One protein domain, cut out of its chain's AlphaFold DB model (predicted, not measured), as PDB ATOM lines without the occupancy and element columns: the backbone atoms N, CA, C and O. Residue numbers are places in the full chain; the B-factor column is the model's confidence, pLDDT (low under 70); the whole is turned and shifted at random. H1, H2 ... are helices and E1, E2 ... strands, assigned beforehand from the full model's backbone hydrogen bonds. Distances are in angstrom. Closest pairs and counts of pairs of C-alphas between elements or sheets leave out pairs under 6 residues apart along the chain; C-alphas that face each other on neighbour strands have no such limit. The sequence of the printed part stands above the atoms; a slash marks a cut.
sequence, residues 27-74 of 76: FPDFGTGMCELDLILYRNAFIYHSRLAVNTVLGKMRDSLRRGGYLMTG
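What this domain is: This is residues 27 to 74 of the 76 residues of the protein "CheR-type methyltransferase domain-containing protein" of Gemmatimonadetes bacterium (UniProt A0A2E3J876). Two parallel strands side by side, E1 and E2, make a small ribbon, and one helix, H1, runs back over one face of it, nearest to it with residues 58 to 64. Together they form one strand-helix-strand unit, two parallel neighbour strands with a helix between them along the chain, and its crossover is right-handed. The printed part has 48 residues, with the named elements in the order E1, H1, E2; the class is mixed, helices and strands. The whole is compact, with a radius of gyration of the C-alphas of 10.9 A, and spans 28 by 18 by 16 A, only just elongated.

Where its parts are: Residues 27 to 36 come before the first named element. E1 is residues 37 to 42, 13.0 A long, beginning at C-alpha 37 (19.536, 18.037, 25.129). H1 is residues 51 to 64, 20.0 A long, beginning at C-alpha 51 (30.957, 16.971, 4.021). E2 is residues 65 to 73, 14.3 A from first to last C-alpha; it bends by 117 degrees at residue 68 and ends at C-alpha 73 (31.306, 24.361, 17.613).

How they stand to each other: E1 and E2 are parallel neighbours, with 17 degrees between their directions. C-alphas 38 and 69 face each other at 4.5 A. N 40 and O 70, and N 72 and O 40, are within hydrogen-bond range, each pair at 2.9 A. The closest C-alphas of E1 and H1 are those of Leu 37 and Ser 64, 6.1 A apart. The closest of H1 and E2 are those of Met 61 and Leu 71, 7.8 A apart. In H1 every O i to N i+4 pair is within hydrogen-bond range.

The domain as a whole: The two C-alphas farthest apart, those of Gly 31 and Ile 47, are 29.7 A apart. The printed part has no cut. The link from E1 to H1, 8 residues, is short, and that from H1 to E2 is tight. Mean pLDDT of the printed part is 87.6; residues 47 to 48 are under 70.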
ATOM      1  N   PHE A  27      21.122   7.750  17.054       85.06
ATOM      2  CA  PHE A  27      20.741   8.854  17.942       85.06
ATOM      3  C   PHE A  27      19.967   9.908  17.125       85.06
ATOM      4  O   PHE A  27      20.269  10.056  15.930       85.06
ATOM      5  N   PRO A  28      18.982  10.617  17.707       86.50
ATOM      6  CA  PRO A  28      18.597  10.623  19.127       86.50
ATOM      7  C   PRO A  28      18.054   9.280  19.639       86.50
ATOM      8  O   PRO A  28      17.354   8.570  18.920       86.50
ATOM      9  N   ASP A  29      18.415   8.916  20.870       81.19
ATOM     10  CA  ASP A  29      17.950   7.699  21.544       81.19
ATOM     11  C   ASP A  29      17.567   8.021  22.998       81.19
ATOM     12  O   ASP A  29      18.384   8.459  23.815       81.19
ATOM     13  N   PHE A  30      16.288   7.801  23.311       75.25
ATOM     14  CA  PHE A  30      15.714   8.068  24.629       75.25
ATOM     15  C   PHE A  30      16.284   7.139  25.704       75.25
ATOM     16  O   PHE A  30      16.415   7.552  26.855       75.25
ATOM     17  N   GLY A  31      16.658   5.908  25.341       78.31
ATOM     18  CA  GLY A  31      17.230   4.932  26.266       78.31
ATOM     19  C   GLY A  31      18.641   5.298  26.727       78.31
ATOM     20  O   GLY A  31      19.038   4.938  27.836       78.31
ATOM     21  N   THR A  32      19.385   6.056  25.919       78.06
ATOM     22  CA  THR A  32      20.755   6.497  26.236       78.06
ATOM     23  C   THR A  32      20.824   7.925  26.779       78.06
ATOM     24  O   THR A  32      21.902   8.385  27.157       78.06
ATOM     25  N   GLY A  33      19.684   8.622  26.866       81.00
ATOM     26  CA  GLY A  33      19.616  10.013  27.318       81.00
ATOM     27  C   GLY A  33      20.157  11.014  26.295       81.00
ATOM     28  O   GLY A  33      20.535  12.119  26.671       81.00
ATOM     29  N   MET A  34      20.209  10.640  25.013       85.19
ATOM     30  CA  MET A  34      20.660  11.501  23.912       85.19
ATOM     31  C   MET A  34      19.492  12.199  23.200       85.19
ATOM     32  O   MET A  34      19.557  12.452  22.001       85.19
ATOM     33  N   CYS A  35      18.418  12.495  23.929       91.06
ATOM     34  CA  CYS A  35      17.255  13.242  23.451       91.06
ATOM     35  C   CYS A  35      17.029  14.471  24.330       91.06
ATOM     36  O   CYS A  35      17.373  14.452  25.511       91.06
ATOM     37  N   GLU A  36      16.379  15.497  23.775       93.50
ATOM     38  CA  GLU A  36      15.981  16.715  24.497       93.50
ATOM     39  C   GLU A  36      17.149  17.450  25.185       93.50
ATOM     40  O   GLU A  36      16.992  18.073  26.233       93.50
ATOM     41  N   LEU A  37      18.338  17.410  24.579       94.31
ATOM     42  CA  LEU A  37      19.536  18.037  25.129       94.31
ATOM     43  C   LEU A  37      19.453  19.568  25.055       94.31
ATOM     44  O   LEU A  37      19.102  20.138  24.020       94.31
ATOM     45  N   ASP A  38      19.840  20.239  26.140       96.62
ATOM     46  CA  ASP A  38      19.980  21.699  26.202       96.62
ATOM     47  C   ASP A  38      21.139  22.226  25.347       96.62
ATOM     48  O   ASP A  38      21.035  23.270  24.699       96.62
ATOM     49  N   LEU A  39      22.270  21.521  25.391       96.00
ATOM     50  CA  LEU A  39      23.535  21.953  24.817       96.00
ATOM     51  C   LEU A  39      24.331  20.745  24.327       96.00
ATOM     52  O   LEU A  39      24.601  19.818  25.089       96.00
ATOM     53  N   ILE A  40      24.774  20.803  23.074       94.81
ATOM     54  CA  ILE A  40      25.748  19.870  22.507       94.81
ATOM     55  C   ILE A  40      27.043  20.634  22.231       94.81
ATOM     56  O   ILE A  40      27.050  21.643  21.525       94.81
ATOM     57  N   LEU A  41      28.158  20.133  22.765       93.75
ATOM     58  CA  LEU A  41      29.497  20.641  22.476       93.75
ATOM     59  C   LEU A  41      30.161  19.740  21.429       93.75
ATOM     60  O   LEU A  41      30.557  18.618  21.736       93.75
ATOM     61  N   TYR A  42      30.310  20.230  20.198       90.62
ATOM     62  CA  TYR A  42      30.934  19.484  19.100       90.62
ATOM     63  C   TYR A  42      32.116  20.277  18.532       90.62
ATOM     64  O   TYR A  42      32.022  21.006  17.544       90.62
ATOM     65  N   ARG A  43      33.246  20.194  19.240       89.25
ATOM     66  CA  ARG A  43      34.441  21.033  19.056       89.25
ATOM     67  C   ARG A  43      35.533  20.258  18.313       89.25
ATOM     68  O   ARG A  43      35.785  19.109  18.647       89.25
ATOM     69  N   ASN A  44      36.202  20.893  17.346       77.00
ATOM     70  CA  ASN A  44      37.410  20.390  16.659       77.00
ATOM     71  C   ASN A  44      37.287  19.011  15.969       77.00
ATOM     72  O   ASN A  44      38.293  18.425  15.586       77.00
ATOM     73  N   ALA A  45      36.068  18.496  15.778       73.12
ATOM     74  CA  ALA A  45      35.818  17.185  15.174       73.12
ATOM     75  C   ALA A  45      35.478  17.255  13.672       73.12
ATOM     76  O   ALA A  45      35.649  16.279  12.947       73.12
ATOM     77  N   PHE A  46      35.041  18.418  13.180       70.62
ATOM     78  CA  PHE A  46      34.636  18.610  11.782       70.62
ATOM     79  C   PHE A  46      35.766  18.379  10.774       70.62
ATOM     80  O   PHE A  46      35.514  17.895   9.675       70.62
ATOM     81  N   ILE A  47      37.005  18.707  11.151       68.25
ATOM     82  CA  ILE A  47      38.171  18.696  10.254       68.25
ATOM     83  C   ILE A  47      38.557  17.293   9.765       68.25
ATOM     84  O   ILE A  47      39.285  17.165   8.786       68.25
ATOM     85  N   TYR A  48      38.058  16.245  10.423       68.31
ATOM     86  CA  TYR A  48      38.374  14.853  10.102       68.31
ATOM     87  C   TYR A  48      37.306  14.167   9.243       68.31
ATOM     88  O   TYR A  48      37.457  12.995   8.892       68.31
ATOM     89  N   HIS A  49      36.210  14.857   8.917       71.12
ATOM     90  CA  HIS A  49      35.047  14.241   8.290       71.12
ATOM     91  C   HIS A  49      34.731  14.849   6.925       71.12
ATOM     92  O   HIS A  49      34.823  16.054   6.705       71.12
ATOM     93  N   SER A  50      34.305  13.992   5.993       82.69
ATOM     94  CA  SER A  50      33.769  14.449   4.713       82.69
ATOM     95  C   SER A  50      32.505  15.284   4.929       82.69
ATOM     96  O   SER A  50      31.789  15.120   5.920       82.69
ATOM     97  N   ARG A  51      32.169  16.139   3.960       82.94
ATOM     98  CA  ARG A  51      30.957  16.971   4.021       82.94
ATOM     99  C   ARG A  51      29.682  16.151   4.242       82.94
ATOM    100  O   ARG A  51      28.796  16.576   4.975       82.94
ATOM    101  N   LEU A  52      29.610  14.963   3.637       84.06
ATOM    102  CA  LEU A  52      28.491  14.039   3.815       84.06
ATOM    103  C   LEU A  52      28.409  13.530   5.260       84.06
ATOM    104  O   LEU A  52      27.341  13.581   5.860       84.06
ATOM    105  N   ALA A  53      29.537  13.099   5.828       85.94
ATOM    106  CA  ALA A  53      29.601  12.642   7.213       85.94
ATOM    107  C   ALA A  53      29.206  13.759   8.192       85.94
ATOM    108  O   ALA A  53      28.393  13.529   9.084       85.94
ATOM    109  N   VAL A  54      29.707  14.979   7.980       87.88
ATOM    110  CA  VAL A  54      29.338  16.152   8.786       87.88
ATOM    111  C   VAL A  54      27.833  16.415   8.733       87.88
ATOM    112  O   VAL A  54      27.213  16.572   9.781       87.88
ATOM    113  N   ASN A  55      27.227  16.416   7.543       89.62
ATOM    114  CA  ASN A  55      25.790  16.662   7.395       89.62
ATOM    115  C   ASN A  55      24.943  15.618   8.134       89.62
ATOM    116  O   ASN A  55      23.983  15.984   8.812       89.62
ATOM    117  N   THR A  56      25.315  14.337   8.046       90.56
ATOM    118  CA  THR A  56      24.630  13.261   8.773       90.56
ATOM    119  C   THR A  56      24.703  13.480  10.282       90.56
ATOM    120  O   THR A  56      23.681  13.422  10.963       90.56
ATOM    121  N   VAL A  57      25.893  13.775  10.814       91.25
ATOM    122  CA  VAL A  57      26.081  13.997  12.256       91.25
ATOM    123  C   VAL A  57      25.318  15.233  12.733       91.25
ATOM    124  O   VAL A  57      24.634  15.167  13.752       91.25
ATOM    125  N   LEU A  58      25.380  16.340  11.987       92.06
ATOM    126  CA  LEU A  58      24.663  17.572  12.325       92.06
ATOM    127  C   LEU A  58      23.144  17.382  12.331       92.06
ATOM    128  O   LEU A  58      22.479  17.910  13.219       92.06
ATOM    129  N   GLY A  59      22.600  16.614  11.381       93.19
ATOM    130  CA  GLY A  59      21.178  16.268  11.365       93.19
ATOM    131  C   GLY A  59      20.762  15.540  12.643       93.19
ATOM    132  O   GLY A  59      19.828  15.962  13.319       93.19
ATOM    133  N   LYS A  60      21.529  14.521  13.039       93.12
ATOM    134  CA  LYS A  60      21.260  13.746  14.258       93.12
ATOM    135  C   LYS A  60      21.400  14.590  15.529       93.12
ATOM    136  O   LYS A  60      20.585  14.473  16.438       93.12
ATOM    137  N   MET A  61      22.389  15.489  15.589       93.69
ATOM    138  CA  MET A  61      22.549  16.427  16.709       93.69
ATOM    139  C   MET A  61      21.384  17.409  16.810       93.69
ATOM    140  O   MET A  61      20.876  17.623  17.906       93.69
ATOM    141  N   ARG A  62      20.931  17.971  15.683       94.31
ATOM    142  CA  ARG A  62      19.743  18.835  15.643       94.31
ATOM    143  C   ARG A  62      18.528  18.109  16.214       94.31
ATOM    144  O   ARG A  62      17.819  18.692  17.022       94.31
ATOM    145  N   ASP A  63      18.322  16.855  15.824       94.38
ATOM    146  CA  ASP A  63      17.170  16.062  16.267       94.38
ATOM    147  C   ASP A  63      17.282  15.631  17.743       94.38
ATOM    148  O   ASP A  63      16.284  15.287  18.368       94.38
ATOM    149  N   SER A  64      18.488  15.685  18.315       94.75
ATOM    150  CA  SER A  64      18.757  15.405  19.733       94.75
ATOM    151  C   SER A  64      18.625  16.631  20.634       94.75
ATOM    152  O   SER A  64      18.557  16.483  21.855       94.75
ATOM    153  N   LEU A  65      18.617  17.838  20.063       96.19
ATOM    154  CA  LEU A  65      18.432  19.075  20.815       96.19
ATOM    155  C   LEU A  65      16.951  19.304  21.093       96.19
ATOM    156  O   LEU A  65      16.110  19.204  20.198       96.19
ATOM    157  N   ARG A  66      16.640  19.724  22.318       95.94
ATOM    158  CA  ARG A  66      15.310  20.268  22.598       95.94
ATOM    159  C   ARG A  66      15.095  21.573  21.835       95.94
ATOM    160  O   ARG A  66      16.033  22.255  21.410       95.94
ATOM    161  N   ARG A  67      13.838  22.004  21.753       95.00
ATOM    162  CA  ARG A  67      13.493  23.320  21.197       95.00
ATOM    163  C   ARG A  67      14.229  24.438  21.947       95.00
ATOM    164  O   ARG A  67      14.085  24.568  23.161       95.00
ATOM    165  N   GLY A  68      14.976  25.257  21.208       95.62
ATOM    166  CA  GLY A  68      15.784  26.348  21.767       95.62
ATOM    167  C   GLY A  68      17.125  25.908  22.368       95.62
ATOM    168  O   GLY A  68      17.815  26.746  22.940       95.62
ATOM    169  N   GLY A  69      17.489  24.627  22.246       97.00
ATOM    170  CA  GLY A  69      18.817  24.132  22.590       97.00
ATOM    171  C   GLY A  69      19.893  24.612  21.612       97.00
ATOM    172  O   GLY A  69      19.599  25.072  20.505       97.00
ATOM    173  N   TYR A  70      21.154  24.490  22.025       96.19
ATOM    174  CA  TYR A  70      22.299  25.020  21.283       96.19
ATOM    175  C   TYR A  70      23.288  23.929  20.872       96.19
ATOM    176  O   TYR A  70      23.630  23.040  21.647       96.19
ATOM    177  N   LEU A  71      23.825  24.058  19.659       94.81
ATOM    178  CA  LEU A  71      25.028  23.355  19.225       94.81
ATOM    179  C   LEU A  71      26.197  24.343  19.233       94.81
ATOM    180  O   LEU A  71      26.166  25.338  18.509       94.81
ATOM    181  N   MET A  72      27.238  24.064  20.019       93.62
ATOM    182  CA  MET A  72      28.438  24.897  20.082       93.62
ATOM    183  C   MET A  72      29.625  24.201  19.419       93.62
ATOM    184  O   MET A  72      30.064  23.127  19.841       93.62
ATOM    185  N   THR A  73      30.175  24.853  18.400       89.25
ATOM    186  CA  THR A  73      31.306  24.361  17.613       89.25
ATOM    187  C   THR A  73      32.627  25.024  18.014       89.25
ATOM    188  O   THR A  73      32.679  25.899  18.882       89.25
ATOM    189  N   GLY A  74      33.733  24.499  17.475       81.44
ATOM    190  CA  GLY A  74      35.083  25.026  17.695       81.44
ATOM    191  C   GLY A  74      35.316  26.381  17.042       81.44
ATOM    192  O   GLY A  74      34.668  26.709  16.055       81.44
TER     193      GLY A  74